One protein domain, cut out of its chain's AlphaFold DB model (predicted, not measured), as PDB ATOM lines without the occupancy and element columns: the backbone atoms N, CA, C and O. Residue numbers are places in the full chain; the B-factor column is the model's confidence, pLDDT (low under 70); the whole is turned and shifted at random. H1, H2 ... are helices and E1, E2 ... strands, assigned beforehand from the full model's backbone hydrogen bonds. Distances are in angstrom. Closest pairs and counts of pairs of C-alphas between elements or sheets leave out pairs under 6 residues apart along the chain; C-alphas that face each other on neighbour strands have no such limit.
ATOM      1  N   TYR A  15     460.743 455.010 394.472       95.00
ATOM      2  CA  TYR A  15     460.602 454.919 395.914       95.00
ATOM      3  C   TYR A  15     459.132 455.156 396.256       95.00
ATOM      4  O   TYR A  15     458.559 456.119 395.740       95.00
ATOM      5  N   PRO A  16     458.503 454.313 397.094       94.81
ATOM      6  CA  PRO A  16     457.149 454.562 397.570       94.81
ATOM      7  C   PRO A  16     457.048 455.951 398.199       94.81
ATOM      8  O   PRO A  16     457.902 456.341 398.993       94.81
ATOM      9  N   VAL A  17     456.007 456.691 397.833       95.94
ATOM     10  CA  VAL A  17     455.736 458.025 398.363       95.94
ATOM     11  C   VAL A  17     454.271 458.072 398.766       95.94
ATOM     12  O   VAL A  17     453.384 457.943 397.922       95.94
ATOM     13  N   ALA A  18     454.053 458.256 400.066       95.69
ATOM     14  CA  ALA A  18     452.759 458.556 400.651       95.69
ATOM     15  C   ALA A  18     452.733 460.042 401.018       95.69
ATOM     16  O   ALA A  18     453.641 460.540 401.688       95.69
ATOM     17  N   LEU A  19     451.710 460.745 400.548       96.31
ATOM     18  CA  LEU A  19     451.465 462.153 400.825       96.31
ATOM     19  C   LEU A  19     450.245 462.266 401.736       96.31
ATOM     20  O   LEU A  19     449.271 461.536 401.556       96.31
ATOM     21  N   LYS A  20     450.280 463.209 402.675       96.56
ATOM     22  CA  LYS A  20     449.159 463.555 403.547       96.56
ATOM     23  C   LYS A  20     448.902 465.045 403.472       96.56
ATOM     24  O   LYS A  20     449.818 465.843 403.655       96.56
ATOM     25  N   LEU A  21     447.664 465.419 403.187       94.75
ATOM     26  CA  LEU A  21     447.235 466.810 403.166       94.75
ATOM     27  C   LEU A  21     446.740 467.224 404.549       94.75
ATOM     28  O   LEU A  21     445.849 466.590 405.111       94.75
ATOM     29  N   ASP A  22     447.294 468.318 405.051       92.50
ATOM     30  CA  ASP A  22     446.841 469.008 406.254       92.50
ATOM     31  C   ASP A  22     446.292 470.375 405.830       92.50
ATOM     32  O   ASP A  22     447.038 471.201 405.302       92.50
ATOM     33  N   ILE A  23     444.979 470.579 405.964       90.31
ATOM     34  CA  ILE A  23     444.303 471.811 405.534       90.31
ATOM     35  C   ILE A  23     444.026 472.666 406.766       90.31
ATOM     36  O   ILE A  23     443.088 472.405 407.517       90.31
ATOM     37  N   ASP A  24     444.809 473.724 406.938       86.12
ATOM     38  CA  ASP A  24     444.585 474.720 407.980       86.12
ATOM     39  C   ASP A  24     443.241 475.419 407.747       86.12
ATOM     40  O   ASP A  24     443.002 475.967 406.670       86.12
ATOM     41  N   GLY A  25     442.354 475.357 408.741       82.00
ATOM     42  CA  GLY A  25     440.994 475.895 408.665       82.00
ATOM     43  C   GLY A  25     439.985 475.031 407.897       82.00
ATOM     44  O   GLY A  25     438.880 475.501 407.630       82.00
ATOM     45  N   GLY A  26     440.317 473.782 407.540       83.62
ATOM     46  CA  GLY A  26     439.439 472.926 406.738       83.62
ATOM     47  C   GLY A  26     439.564 471.428 407.014       83.62
ATOM     48  O   GLY A  26     440.283 470.986 407.903       83.62
ATOM     49  N   SER A  27     438.828 470.633 406.231       89.69
ATOM     50  CA  SER A  27     438.905 469.166 406.258       89.69
ATOM     51  C   SER A  27     439.500 468.630 404.952       89.69
ATOM     52  O   SER A  27     439.002 469.004 403.881       89.69
ATOM     53  N   PRO A  28     440.478 467.702 405.000       91.81
ATOM     54  CA  PRO A  28     441.023 467.031 403.817       91.81
ATOM     55  C   PRO A  28     439.969 466.311 402.969       91.81
ATOM     56  O   PRO A  28     440.114 466.219 401.751       91.81
ATOM     57  N   SER A  29     438.857 465.889 403.581       92.88
ATOM     58  CA  SER A  29     437.720 465.268 402.890       92.88
ATOM     59  C   SER A  29     437.121 466.142 401.787       92.88
ATOM     60  O   SER A  29     436.506 465.628 400.856       92.88
ATOM     61  N   SER A  30     437.293 467.463 401.863       92.00
ATOM     62  CA  SER A  30     436.834 468.394 400.829       92.00
ATOM     63  C   SER A  30     437.618 468.271 399.519       92.00
ATOM     64  O   SER A  30     437.146 468.750 398.491       92.00
ATOM     65  N   LEU A  31     438.795 467.637 399.549       93.94
ATOM     66  CA  LEU A  31     439.632 467.345 398.386       93.94
ATOM     67  C   LEU A  31     439.519 465.884 397.922       93.94
ATOM     68  O   LEU A  31     440.200 465.513 396.971       93.94
ATOM     69  N   ALA A  32     438.665 465.066 398.546       94.94
ATOM     70  CA  ALA A  32     438.487 463.668 398.163       94.94
ATOM     71  C   ALA A  32     438.130 463.526 396.668       94.94
ATOM     72  O   ALA A  32     437.311 464.291 396.150       94.94
ATOM     73  N   GLY A  33     438.765 462.574 395.982       95.25
ATOM     74  CA  GLY A  33     438.632 462.350 394.538       95.25
ATOM     75  C   GLY A  33     439.399 463.353 393.666       95.25
ATOM     76  O   GLY A  33     439.492 463.184 392.455       95.25
ATOM     77  N   SER A  34     439.976 464.411 394.248       95.88
ATOM     78  CA  SER A  34     440.895 465.292 393.520       95.88
ATOM     79  C   SER A  34     442.234 464.591 393.297       95.88
ATOM     80  O   SER A  34     442.600 463.667 394.019       95.88
ATOM     81  N   THR A  35     443.000 465.047 392.312       97.06
ATOM     82  CA  THR A  35     444.322 464.483 392.011       97.06
ATOM     83  C   THR A  35     445.421 465.359 392.595       97.06
ATOM     84  O   THR A  35     445.450 466.570 392.360       97.06
ATOM     85  N   ILE A  36     446.363 464.753 393.314       96.62
ATOM     86  CA  ILE A  36     447.660 465.366 393.589       96.62
ATOM     87  C   ILE A  36     448.610 465.027 392.443       96.62
ATOM     88  O   ILE A  36     448.799 463.862 392.103       96.62
ATOM     89  N   GLU A  37     449.200 466.046 391.830       97.25
ATOM     90  CA  GLU A  37     450.221 465.871 390.801       97.25
ATOM     91  C   GLU A  37     451.532 466.449 391.308       97.25
ATOM     92  O   GLU A  37     451.580 467.541 391.885       97.25
ATOM     93  N   VAL A  38     452.605 465.705 391.079       96.75
ATOM     94  CA  VAL A  38     453.952 466.068 391.482       96.75
ATOM     95  C   VAL A  38     454.854 466.059 390.260       96.75
ATOM     96  O   VAL A  38     454.798 465.159 389.423       96.75
ATOM     97  N   MET A  39     455.691 467.080 390.150       96.38
ATOM     98  CA  MET A  39     456.595 467.278 389.025       96.38
ATOM     99  C   MET A  39     458.012 467.433 389.552       96.38
ATOM    100  O   MET A  39     458.242 468.210 390.479       96.38
ATOM    101  N   ARG A  40     458.964 466.698 388.976       95.44
ATOM    102  CA  ARG A  40     460.363 466.783 389.393       95.44
ATOM    103  C   ARG A  40     460.918 468.157 389.013       95.44
ATOM    104  O   ARG A  40     460.827 468.570 387.863       95.44
ATOM    105  N   GLU A  41     461.503 468.865 389.977       95.06
ATOM    106  CA  GLU A  41     461.912 470.272 389.824       95.06
ATOM    107  C   GLU A  41     462.931 470.466 388.690       95.06
ATOM    108  O   GLU A  41     462.813 471.392 387.895       95.06
ATOM    109  N   ASN A  42     463.884 469.538 388.566       93.19
ATOM    110  CA  ASN A  42     464.937 469.585 387.546       93.19
ATOM    111  C   ASN A  42     464.570 468.853 386.243       93.19
ATOM    112  O   ASN A  42     465.374 468.831 385.315       93.19
ATOM    113  N   ASP A  43     463.399 468.214 386.178       92.94
ATOM    114  CA  ASP A  43     462.929 467.491 384.993       92.94
ATOM    115  C   ASP A  43     461.388 467.478 384.932       92.94
ATOM    116  O   ASP A  43     460.750 466.524 385.388       92.94
ATOM    117  N   PRO A  44     460.771 468.522 384.347       91.25
ATOM    118  CA  PRO A  44     459.316 468.656 384.258       91.25
ATOM    119  C   PRO A  44     458.585 467.545 383.488       91.25
ATOM    120  O   PRO A  44     457.353 467.445 383.579       91.25
ATOM    121  N   ALA A  45     459.313 466.739 382.703       90.38
ATOM    122  CA  ALA A  45     458.766 465.581 382.000       90.38
ATOM    123  C   ALA A  45     458.566 464.383 382.941       90.38
ATOM    124  O   ALA A  45     457.715 463.533 382.678       90.38
ATOM    125  N   THR A  46     459.297 464.337 384.057       91.94
ATOM    126  CA  THR A  46     459.109 463.337 385.107       91.94
ATOM    127  C   THR A  46     458.010 463.795 386.062       91.94
ATOM    128  O   THR A  46     458.189 464.724 386.860       91.94
ATOM    129  N   ARG A  47     456.863 463.115 385.997       94.25
ATOM    130  CA  ARG A  47     455.698 463.397 386.838       94.25
ATOM    131  C   ARG A  47     455.159 462.143 387.495       94.25
ATOM    132  O   ARG A  47     455.222 461.053 386.925       94.25
ATOM    133  N   ALA A  48     454.584 462.331 388.671       95.69
ATOM    134  CA  ALA A  48     453.790 461.321 389.337       95.69
ATOM    135  C   ALA A  48     452.460 461.922 389.794       95.69
ATOM    136  O   ALA A  48     452.337 463.136 389.968       95.69
ATOM    137  N   SER A  49     451.455 461.079 389.966       96.75
ATOM    138  CA  SER A  49     450.131 461.513 390.399       96.75
ATOM    139  C   SER A  49     449.475 460.477 391.289       96.75
ATOM    140  O   SER A  49     449.792 459.294 391.199       96.75
ATOM    141  N   GLY A  50     448.558 460.928 392.135       96.44
ATOM    142  CA  GLY A  50     447.745 460.070 392.985       96.44
ATOM    143  C   GLY A  50     446.382 460.693 393.242       96.44
ATOM    144  O   GLY A  50     446.238 461.916 393.225       96.44
ATOM    145  N   GLU A  51     445.385 459.854 393.482       96.94
ATOM    146  CA  GLU A  51     444.087 460.315 393.964       96.94
ATOM    147  C   GLU A  51     444.178 460.656 395.456       96.94
ATOM    148  O   GLU A  51     444.849 459.970 396.230       96.94
ATOM    149  N   ILE A  52     443.511 461.737 395.852       96.56
ATOM    150  CA  ILE A  52     443.378 462.160 397.240       96.56
ATOM    151  C   ILE A  52     442.174 461.443 397.845       96.56
ATOM    152  O   ILE A  52     441.039 461.610 397.401       96.56
ATOM    153  N   HIS A  53     442.414 460.675 398.899       96.56
ATOM    154  CA  HIS A  53     441.373 459.976 399.639       96.56
ATOM    155  C   HIS A  53     440.667 460.908 400.637       96.56
ATOM    156  O   HIS A  53     441.130 462.007 400.945       96.56
ATOM    157  N   ALA A  54     439.535 460.459 401.186       94.75
ATOM    158  CA  ALA A  54     438.726 461.246 402.125       94.75
ATOM    159  C   ALA A  54     439.457 461.635 403.420       94.75
ATOM    160  O   ALA A  54     439.096 462.621 404.060       94.75
ATOM    161  N   ASP A  55     440.489 460.885 403.799       94.94
ATOM    162  CA  ASP A  55     441.341 461.195 404.942       94.94
ATOM    163  C   ASP A  55     442.506 462.137 404.583       94.94
ATOM    164  O   ASP A  55     443.319 462.456 405.446       94.94
ATOM    165  N   GLY A  56     442.616 462.575 403.327       95.06
ATOM    166  CA  GLY A  56     443.696 463.427 402.837       95.06
ATOM    167  C   GLY A  56     444.974 462.690 402.455       95.06
ATOM    168  O   GLY A  56     445.963 463.356 402.154       95.06
ATOM    169  N   THR A  57     444.997 461.355 402.494       97.25
ATOM    170  CA  THR A  57     446.148 460.586 401.998       97.25
ATOM    171  C   THR A  57     446.128 460.469 400.481       97.25
ATOM    172  O   THR A  57     445.070 460.479 399.854       97.25
ATOM    173  N   ALA A  58     447.309 460.335 399.889       97.06
ATOM    174  CA  ALA A  58     447.484 459.973 398.493       97.06
ATOM    175  C   ALA A  58     448.772 459.163 398.325       97.06
ATOM    176  O   ALA A  58     449.807 459.482 398.911       97.06
ATOM    177  N   SER A  59     448.727 458.127 397.494       96.69
ATOM    178  CA  SER A  59     449.926 457.431 397.018       96.69
ATOM    179  C   SER A  59     450.181 457.829 395.576       96.69
ATOM    180  O   SER A  59     449.264 457.772 394.761       96.69
ATOM    181  N   VAL A  60     451.407 458.240 395.259       95.75
ATOM    182  CA  VAL A  60     451.741 458.673 393.896       95.75
ATOM    183  C   VAL A  60     452.332 457.538 393.072       95.75
ATOM    184  O   VAL A  60     453.090 456.702 393.571       95.75
ATOM    185  N   GLU A  61     452.015 457.546 391.786       95.56
ATOM    186  CA  GLU A  61     452.580 456.651 390.784       95.56
ATOM    187  C   GLU A  61     453.203 457.477 389.658       95.56
ATOM    188  O   GLU A  61     452.620 458.454 389.188       95.56
ATOM    189  N   THR A  62     454.409 457.102 389.237       94.06
ATOM    190  CA  THR A  62     455.134 457.747 388.138       94.06
ATOM    191  C   THR A  62     454.705 457.130 386.818       94.06
ATOM    192  O   THR A  62     454.882 455.928 386.614       94.06
ATOM    193  N   LEU A  63     454.203 457.947 385.892       89.06
ATOM    194  CA  LEU A  63     453.966 457.515 384.517       89.06
ATOM    195  C   LEU A  63     455.226 457.765 383.687       89.06
ATOM    196  O   LEU A  63     455.581 458.912 383.422       89.06
ATOM    197  N   GLN A  64     455.883 456.702 383.229       84.69
ATOM    198  CA  GLN A  64     457.057 456.819 382.369       84.69
ATOM    199  C   GLN A  64     456.969 455.871 381.181       84.69
ATOM    200  O   GLN A  64     456.797 454.664 381.337       84.69
ATOM    201  N   ALA A  65     457.094 456.435 379.976       85.00
ATOM    202  CA  ALA A  65     456.984 455.705 378.712       85.00
ATOM    203  C   ALA A  65     455.699 454.849 378.608       85.00
ATOM    204  O   ALA A  65     455.730 453.724 378.115       85.00
ATOM    205  N   GLY A  66     454.572 455.372 379.109       84.69
ATOM    206  CA  GLY A  66     453.277 454.680 379.093       84.69
ATOM    207  C   GLY A  66     453.123 453.570 380.138       84.69
ATOM    208  O   GLY A  66     452.128 452.853 380.111       84.69
ATOM    209  N   VAL A  67     454.086 453.414 381.052       87.56
ATOM    210  CA  VAL A  67     454.049 452.432 382.140       87.56
ATOM    211  C   VAL A  67     453.935 453.156 383.478       87.56
ATOM    212  O   VAL A  67     454.681 454.102 383.736       87.56
ATOM    213  N   LEU A  68     453.003 452.709 384.322       90.00
ATOM    214  CA  LEU A  68     452.860 453.183 385.697       90.00
ATOM    215  C   LEU A  68     453.830 452.437 386.614       90.00
ATOM    216  O   LEU A  68     453.841 451.205 386.662       90.00
ATOM    217  N   TYR A  69     454.625 453.195 387.359       92.06
ATOM    218  CA  TYR A  69     455.527 452.693 388.385       92.06
ATOM    219  C   TYR A  69     455.086 453.225 389.744       92.06
ATOM    220  O   TYR A  69     454.917 454.429 389.918       92.06
ATOM    221  N   LYS A  70     454.936 452.337 390.728       92.69
ATOM    222  CA  LYS A  70     454.561 452.739 392.088       92.69
ATOM    223  C   LYS A  70     455.628 453.646 392.693       92.69
ATOM    224  O   LYS A  70     456.808 453.288 392.700       92.69
ATOM    225  N   GLY A  71     455.205 454.776 393.249       93.88
ATOM    226  CA  GLY A  71     456.090 455.758 393.857       93.88
ATOM    227  C   GLY A  71     456.666 456.768 392.867       93.88
ATOM    228  O   GLY A  71     456.165 456.947 391.758       93.88
ATOM    229  N   ALA A  72     457.737 457.430 393.295       95.25
ATOM    230  CA  ALA A  72     458.415 458.490 392.558       95.25
ATOM    231  C   ALA A  72     459.903 458.185 392.367       95.25
ATOM    232  O   ALA A  72     460.529 457.507 393.185       95.25
ATOM    233  N   ILE A  73     460.488 458.693 391.285       94.62
ATOM    234  CA  ILE A  73     461.941 458.648 391.066       94.62
ATOM    235  C   ILE A  73     462.621 459.612 392.040       94.62
ATOM    236  O   ILE A  73     462.045 460.632 392.407       94.62
ATOM    237  N   GLU A  74     463.854 459.318 392.436       95.38
ATOM    238  CA  GLU A  74     464.666 460.184 393.297       95.38
ATOM    239  C   GLU A  74     464.756 461.635 392.799       95.38
ATOM    240  O   GLU A  74     465.043 461.911 391.626       95.38
ATOM    241  N   GLY A  75     464.559 462.587 393.708       95.75
ATOM    242  CA  GLY A  75     464.675 464.010 393.413       95.75
ATOM    243  C   GLY A  75     463.737 464.883 394.232       95.75
ATOM    244  O   GLY A  75     462.934 464.400 395.029       95.75
ATOM    245  N   LYS A  76     463.855 466.190 394.007       97.06
ATOM    246  CA  LYS A  76     462.961 467.200 394.566       97.06
ATOM    247  C   LYS A  76     461.761 467.397 393.648       97.06
ATOM    248  O   LYS A  76     461.925 467.476 392.428       97.06
ATOM    249  N   TYR A  77     460.575 467.481 394.236       97.12
ATOM    250  CA  TYR A  77     459.316 467.633 393.517       97.12
ATOM    251  C   TYR A  77     458.589 468.901 393.936       97.12
ATOM    252  O   TYR A  77     458.587 469.272 395.110       97.12
ATOM    253  N   LEU A  78     457.936 469.522 392.959       97.31
ATOM    254  CA  LEU A  78     456.911 470.540 393.136       97.31
ATOM    255  C   LEU A  78     455.545 469.856 393.130       97.31
ATOM    256  O   LEU A  78     455.343 468.889 392.396       97.31
ATOM    257  N   VAL A  79     454.602 470.372 393.911       97.19
ATOM    258  CA  VAL A  79     453.267 469.779 394.048       97.19
ATOM    259  C   VAL A  79     452.193 470.742 393.563       97.19
ATOM    260  O   VAL A  79     452.262 471.945 393.822       97.19
ATOM    261  N   ARG A  80     451.162 470.208 392.909       96.25
ATOM    262  CA  ARG A  80     449.887 470.894 392.689       96.25
ATOM    263  C   ARG A  80     448.714 469.958 392.947       96.25
ATOM    264  O   ARG A  80     448.865 468.738 392.935       96.25
ATOM    265  N   ILE A  81     447.536 470.541 393.114       96.00
ATOM    266  CA  ILE A  81     446.283 469.805 393.261       96.00
ATOM    267  C   ILE A  81     445.339 470.184 392.128       96.00
ATOM    268  O   ILE A  81     445.103 471.365 391.850       96.00
ATOM    269  N   ILE A  82     444.788 469.163 391.486       95.62
ATOM    270  CA  ILE A  82     443.799 469.268 390.422       95.62
ATOM    271  C   ILE A  82     442.452 468.847 391.016       95.62
ATOM    272  O   ILE A  82     442.298 467.680 391.372       95.62
ATOM    273  N   PRO A  83     441.483 469.773 391.154       93.75
ATOM    274  CA  PRO A  83     440.135 469.422 391.587       93.75
ATOM    275  C   PRO A  83     439.526 468.351 390.684       93.75
ATOM    276  O   PRO A  83     439.675 468.450 389.465       93.75
ATOM    277  N   THR A  84     438.793 467.406 391.273       91.31
ATOM    278  CA  THR A  84     437.952 466.468 390.511       91.31
ATOM    279  C   THR A  84     437.007 467.217 389.565       91.31
ATOM    280  O   THR A  84     436.528 468.316 389.877       91.31
ATOM    281  N   ASP A  85     436.757 466.641 388.395       88.38
ATOM    282  CA  ASP A  85     435.782 467.099 387.411       88.38
ATOM    283  C   ASP A  85     434.557 466.178 387.287       88.38
ATOM    284  O   ASP A  85     433.600 466.565 386.612       88.38
ATOM    285  N   ASP A  86     434.538 465.050 388.005       84.75
ATOM    286  CA  ASP A  86     433.467 464.045 387.962       84.75
ATOM    287  C   ASP A  86     432.127 464.577 388.491       84.75
ATOM    288  O   ASP A  86     431.063 464.286 387.943       84.75
ATOM    289  N   ASP A  87     432.171 465.387 389.554       90.31
ATOM    290  CA  ASP A  87     430.994 465.997 390.172       90.31
ATOM    291  C   ASP A  87     431.180 467.508 390.360       90.31
ATOM    292  O   ASP A  87     432.173 467.987 390.917       90.31
ATOM    293  N   LYS A  88     430.183 468.289 389.925       90.94
ATOM    294  CA  LYS A  88     430.222 469.758 390.013       90.94
ATOM    295  C   LYS A  88     430.272 470.238 391.460       90.94
ATOM    296  O   LYS A  88     430.942 471.234 391.735       90.94
ATOM    297  N   GLU A  89     429.579 469.560 392.370       90.75
ATOM    298  CA  GLU A  89     429.554 469.944 393.780       90.75
ATOM    299  C   GLU A  89     430.861 469.558 394.487       90.75
ATOM    300  O   GLU A  89     431.426 470.375 395.214       90.75
ATOM    301  N   ALA A  90     431.417 468.379 394.207       88.38
ATOM    302  CA  ALA A  90     432.743 467.969 394.669       88.38
ATOM    303  C   ALA A  90     433.828 468.930 394.180       88.38
ATOM    304  O   ALA A  90     434.628 469.423 394.978       88.38
ATOM    305  N   ARG A  91     433.785 469.303 392.898       89.88
ATOM    306  CA  ARG A  91     434.679 470.311 392.330       89.88
ATOM    307  C   ARG A  91     434.570 471.646 393.058       89.88
ATOM    308  O   ARG A  91     435.594 472.254 393.359       89.88
ATOM    309  N   ARG A  92     433.352 472.127 393.331       90.38
ATOM    310  CA  ARG A  92     433.120 473.385 394.066       90.38
ATOM    311  C   ARG A  92     433.700 473.329 395.475       90.38
ATOM    312  O   ARG A  92     434.417 474.256 395.849       90.38
ATOM    313  N   ARG A  93     433.459 472.240 396.212       89.62
ATOM    314  CA  ARG A  93     434.028 472.021 397.552       89.62
ATOM    315  C   ARG A  93     435.554 472.033 397.521       89.62
ATOM    316  O   ARG A  93     436.161 472.784 398.276       89.62
ATOM    317  N   ALA A  94     436.165 471.292 396.598       89.69
ATOM    318  CA  ALA A  94     437.617 471.257 396.458       89.69
ATOM    319  C   ALA A  94     438.185 472.639 396.113       89.69
ATOM    320  O   ALA A  94     439.179 473.079 396.678       89.69
ATOM    321  N   VAL A  95     437.519 473.366 395.215       89.75
ATOM    322  CA  VAL A  95     437.900 474.722 394.809       89.75
ATOM    323  C   VAL A  95     437.837 475.728 395.960       89.75
ATOM    324  O   VAL A  95     438.660 476.638 395.970       89.75
ATOM    325  N   GLN A  96     436.882 475.579 396.881       88.50
ATOM    326  CA  GLN A  96     436.718 476.439 398.058       88.50
ATOM    327  C   GLN A  96     437.665 476.061 399.203       88.50
ATOM    328  O   GLN A  96     438.146 476.940 399.905       88.50
ATOM    329  N   ALA A  97     437.964 474.771 399.373       87.56
ATOM    330  CA  ALA A  97     438.810 474.276 400.458       87.56
ATOM    331  C   ALA A  97     440.297 474.630 400.301       87.56
ATOM    332  O   ALA A  97     441.047 474.565 401.272       87.56
ATOM    333  N   MET A  98     440.740 474.992 399.093       87.44
ATOM    334  CA  MET A  98     442.128 475.369 398.837       87.44
ATOM    335  C   MET A  98     442.237 476.631 397.986       87.44
ATOM    336  O   MET A  98     441.505 476.839 397.015       87.44
ATOM    337  N   GLY A  99     443.252 477.436 398.284       84.69
ATOM    338  CA  GLY A  99     443.604 478.578 397.455       84.69
ATOM    339  C   GLY A  99     443.953 478.212 396.012       84.69
ATOM    340  O   GLY A  99     444.538 477.165 395.729       84.69
ATOM    341  N   THR A 100     443.666 479.122 395.075       88.88
ATOM    342  CA  THR A 100     444.002 478.958 393.646       88.88
ATOM    343  C   THR A 100     445.497 478.742 393.410       88.88
ATOM    344  O   THR A 100     445.866 478.073 392.443       88.88
ATOM    345  N   ARG A 101     446.352 479.232 394.321       91.31
ATOM    346  CA  ARG A 101     447.805 479.043 394.277       91.31
ATOM    347  C   ARG A 101     448.233 477.573 394.297       91.31
ATOM    348  O   ARG A 101     449.216 477.232 393.651       91.31
ATOM    349  N   TYR A 102     447.474 476.694 394.957       93.38
ATOM    350  CA  TYR A 102     447.795 475.265 395.055       93.38
ATOM    351  C   TYR A 102     447.517 474.489 393.764       93.38
ATOM    352  O   TYR A 102     447.900 473.329 393.648       93.38
ATOM    353  N   ARG A 103     446.892 475.121 392.764       93.00
ATOM    354  CA  ARG A 103     446.597 474.503 391.460       93.00
ATOM    355  C   ARG A 103     447.722 474.655 390.445       93.00
ATOM    356  O   ARG A 103     447.620 474.139 389.333       93.00
ATOM    357  N   ARG A 104     448.777 475.389 390.791       94.38
ATOM    358  CA  ARG A 104     449.935 475.622 389.927       94.38
ATOM    359  C   ARG A 104     451.205 475.268 390.683       94.38
ATOM    360  O   ARG A 104     451.307 475.574 391.868       94.38
ATOM    361  N   PHE A 105     452.159 474.647 389.999       93.94
ATOM    362  CA  PHE A 105     453.422 474.232 390.610       93.94
ATOM    363  C   PHE A 105     454.236 475.432 391.103       93.94
ATOM    364  O   PHE A 105     454.849 475.381 392.161       93.94
ATOM    365  N   GLU A 106     454.195 476.529 390.353       92.00
ATOM    366  CA  GLU A 106     455.005 477.724 390.573       92.00
ATOM    367  C   GLU A 106     454.525 478.538 391.778       92.00
ATOM    368  O   GLU A 106     455.306 479.254 392.397       92.00
ATOM    369  N   THR A 107     453.232 478.447 392.107       92.56
ATOM    370  CA  THR A 107     452.612 479.262 393.161       92.56
ATOM    371  C   THR A 107     452.209 478.464 394.393       92.56
ATOM    372  O   THR A 107     451.843 479.069 395.399       92.56
ATOM    373  N   SER A 108     452.240 477.128 394.347       92.25
ATOM    374  CA  SER A 108     451.802 476.305 395.480       92.25
ATOM    375  C   SER A 108     452.729 476.446 396.684       92.25
ATOM    376  O   SER A 108     452.267 476.349 397.819       92.25
ATOM    377  N   GLY A 109     454.029 476.653 396.441       92.75
ATOM    378  CA  GLY A 109     455.072 476.611 397.471       92.75
ATOM    379  C   GLY A 109     455.252 475.225 398.105       92.75
ATOM    380  O   GLY A 109     456.033 475.077 399.042       92.75
ATOM    381  N   LEU A 110     454.536 474.209 397.612       94.44
ATOM    382  CA  LEU A 110     454.557 472.852 398.138       94.44
ATOM    383  C   LEU A 110     455.669 472.062 397.457       94.44
ATOM    384  O   LEU A 110     455.665 471.895 396.235       94.44
ATOM    385  N   THR A 111     456.605 471.553 398.258       96.06
ATOM    386  CA  THR A 111     457.726 470.747 397.770       96.06
ATOM    387  C   THR A 111     458.024 469.588 398.708       96.06
ATOM    388  O   THR A 111     457.720 469.655 399.899       96.06
ATOM    389  N   PHE A 112     458.628 468.527 398.177       96.12
ATOM    390  CA  PHE A 112     459.160 467.425 398.977       96.12
ATOM    391  C   PHE A 112     460.332 466.738 398.269       96.12
ATOM    392  O   PHE A 112     460.564 466.942 397.074       96.12
ATOM    393  N   GLN A 113     461.073 465.926 399.022       96.81
ATOM    394  CA  GLN A 113     462.233 465.181 398.545       96.81
ATOM    395  C   GLN A 113     461.929 463.681 398.504       96.81
ATOM    396  O   GLN A 113     461.317 463.135 399.419       96.81
ATOM    397  N   VAL A 114     462.407 463.019 397.452       96.06
ATOM    398  CA  VAL A 114     462.395 461.563 397.290       96.06
ATOM    399  C   VAL A 114     463.841 461.058 397.313       96.06
ATOM    400  O   VAL A 114     464.668 461.651 396.610       96.06
ATOM    401  N   PRO A 115     464.161 459.981 398.056       94.69
ATOM    402  CA  PRO A 115     463.269 459.223 398.942       94.69
ATOM    403  C   PRO A 115     462.823 460.032 400.167       94.69
ATOM    404  O   PRO A 115     463.591 460.817 400.716       94.69
ATOM    405  N   ALA A 116     461.584 459.807 400.599       88.50
ATOM    406  CA  ALA A 116     461.048 460.362 401.834       88.50
ATOM    407  C   ALA A 116     461.095 459.302 402.940       88.50
ATOM    408  O   ALA A 116     460.859 458.116 402.694       88.50
ATOM    409  N   SER A 117     461.380 459.718 404.172       81.12
ATOM    410  CA  SER A 117     461.277 458.845 405.339       81.12
ATOM    411  C   SER A 117     459.823 458.798 405.816       81.12
ATOM    412  O   SER A 117     459.430 459.575 406.683       81.12
ATOM    413  N   GLY A 118     459.026 457.898 405.240       87.06
ATOM    414  CA  GLY A 118     457.626 457.707 405.625       87.06
ATOM    415  C   GLY A 118     456.660 458.654 404.911       87.06
ATOM    416  O   GLY A 118     456.822 458.942 403.727       87.06
ATOM    417  N   GLU A 119     455.621 459.084 405.629       92.50
ATOM    418  CA  GLU A 119     454.558 459.941 405.101       92.50
ATOM    419  C   GLU A 119     455.002 461.410 405.024       92.50
ATOM    420  O   GLU A 119     455.514 461.982 405.990       92.50
ATOM    421  N   VAL A 120     454.792 462.033 403.865       95.38
ATOM    422  CA  VAL A 120     455.108 463.443 403.626       95.38
ATOM    423  C   VAL A 120     453.873 464.292 403.897       95.38
ATOM    424  O   VAL A 120     452.896 464.241 403.151       95.38
ATOM    425  N   ASN A 121     453.940 465.123 404.934       94.94
ATOM    426  CA  ASN A 121     452.866 466.048 405.285       94.94
ATOM    427  C   ASN A 121     452.973 467.349 404.477       94.94
ATOM    428  O   ASN A 121     453.965 468.074 404.567       94.94
ATOM    429  N   LEU A 122     451.932 467.659 403.708       93.88
ATOM    430  CA  LEU A 122     451.803 468.867 402.903       93.88
ATOM    431  C   LEU A 122     450.759 469.783 403.538       93.88
ATOM    432  O   LEU A 122     449.582 469.439 403.615       93.88
ATOM    433  N   LYS A 123     451.201 470.964 403.971       92.81
ATOM    434  CA  LYS A 123     450.338 471.944 404.635       92.81
ATOM    435  C   LYS A 123     449.721 472.907 403.634       92.81
ATOM    436  O   LYS A 123     450.426 473.655 402.956       92.81
ATOM    437  N   LEU A 124     448.400 472.913 403.581       88.81
ATOM    438  CA  LEU A 124     447.603 473.850 402.817       88.81
ATOM    439  C   LEU A 124     447.001 474.855 403.778       88.81
ATOM    440  O   LEU A 124     446.442 474.485 404.799       88.81
ATOM    441  N   THR A 125     447.074 476.128 403.429       78.38
ATOM    442  CA  THR A 125     446.303 477.159 404.117       78.38
ATOM    443  C   THR A 125     445.009 477.383 403.352       78.38
ATOM    444  O   THR A 125     445.049 477.680 402.149       78.38
ATOM    445  N   ALA A 126     443.870 477.193 404.028       65.69
ATOM    446  CA  ALA A 126     442.577 477.588 403.485       65.69
ATOM    447  C   ALA A 126     442.568 479.098 403.206       65.69
ATOM    448  O   ALA A 126     443.386 479.857 403.737       65.69
TER     449      ALA A 126
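This is residues 15 to 126 of the 127 residues of an uncharacterized protein of Fimbriiglobus ruber (UniProt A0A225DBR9). Two sheets lie face to face as a sandwich with crossed strands: a strongly twisted sheet of six strands, with E2, E3 and E7 at its core, and a smaller one of three, E4, E1 and E9. The helices H1 and H2 sit together at one end, the hairpin of E5 and E6 lies at the other end, and the short helices H3 and H4 lie beside E7. The printed part has 112 residues, with four named helices and nine named strands in the order E1 H1 E2 E3 E4 E5 E6 E7 H2 H3 H4 E8 E9. The large sheet runs E6 E5 E3 E2 E7 E8 and is antiparallel, though E5 and E3 meet only at a point; the small one runs E4 E1 E9 and is mixed. The class is mixed, helices and strands, and the whole is compact, with a radius of gyration of the C-alphas of 13.1 A and spans of 34 by 26 by 24 A.

In the large sheet, E2 is residues 35 to 40, 16.4 A from first to last C-alpha, and E3 is residues 43 to 51, 22.1 A. E7, residues 75 to 82, measures 21.7 A, from C-alpha 75 at (464.675, 464.010, 393.413) to C-alpha 82 at (443.799, 469.268, 390.422). E5 is residues 61 to 64, E6 residues 67 to 70, and E8 residues 111 to 114, 10.3 A. In the small sheet, E1 is residues 18 to 24, 19.5 A, with C-alpha 18 at (452.759, 458.556, 400.651). E4 is residues 57 to 59, and E9 is residues 119 to 125, 19.1 A, with C-alpha 125 at (446.303, 477.159, 404.117). H2, residues 88 to 97, measures 14.3 A; H1 is residues 28 to 31, H3 residues 100 to 103 and H4 residues 105 to 108.

E2 and E3 form a hairpin at 157 degrees, with N 38 and O 48 at 2.8 A. E3 bends by 57 degrees at residue 46. On the other side of E2, E7 is antiparallel at 151 degrees, with N 37 and O 80 at 2.9 A. E8, an edge strand, is antiparallel to E7 at 132 degrees, with N 114 and O 75 at 2.8 A. E5 and E6 form a hairpin at 150 degrees, with N 62 and O 69 at 2.8 A. E5 meets E3 only at a point, where C-alphas 62 and 48 are 4.0 A apart. E4 runs on into E5 across a break of 1 residue, at 31 degrees. E4 is antiparallel to E1 at 151 degrees, with N 58 and O 19 at 2.8 A. E1 and E9 are parallel at 25 degrees, with N 22 and O 122 at 2.9 A. The facing parts of the sandwich, two sheets face to face, are 9.7 A centre to centre, their strands at 58 degrees. H1 is on the small sheet at a height of 6.9 A, over none of its strands. H1 and H2 touch, closest at the C-alphas of Leu 31 and Ala 94, 4.8 A. H2 only grazes the large sheet, with residues 91 to 95. H3 stands at the level of the large sheet, and H4 has a height of 6.5 A over it. H3 and H4 only just touch, and only at the corner, with 3 pairs of C-alphas within 8 A; the closest are Tyr 102 and Ser 108, 4.2 A. In H2 every O i to N i+4 pair is within hydrogen-bond range; H1, H3 and H4 are too short for such a pair.

The two C-alphas farthest apart are those of Gly 25 and Ala 65, at 39.5 A. The printed part runs from residue 15 to residue 126 with no cut, and its links are tight. The mean pLDDT of the printed part is 92.4, and residue 126 is under 70.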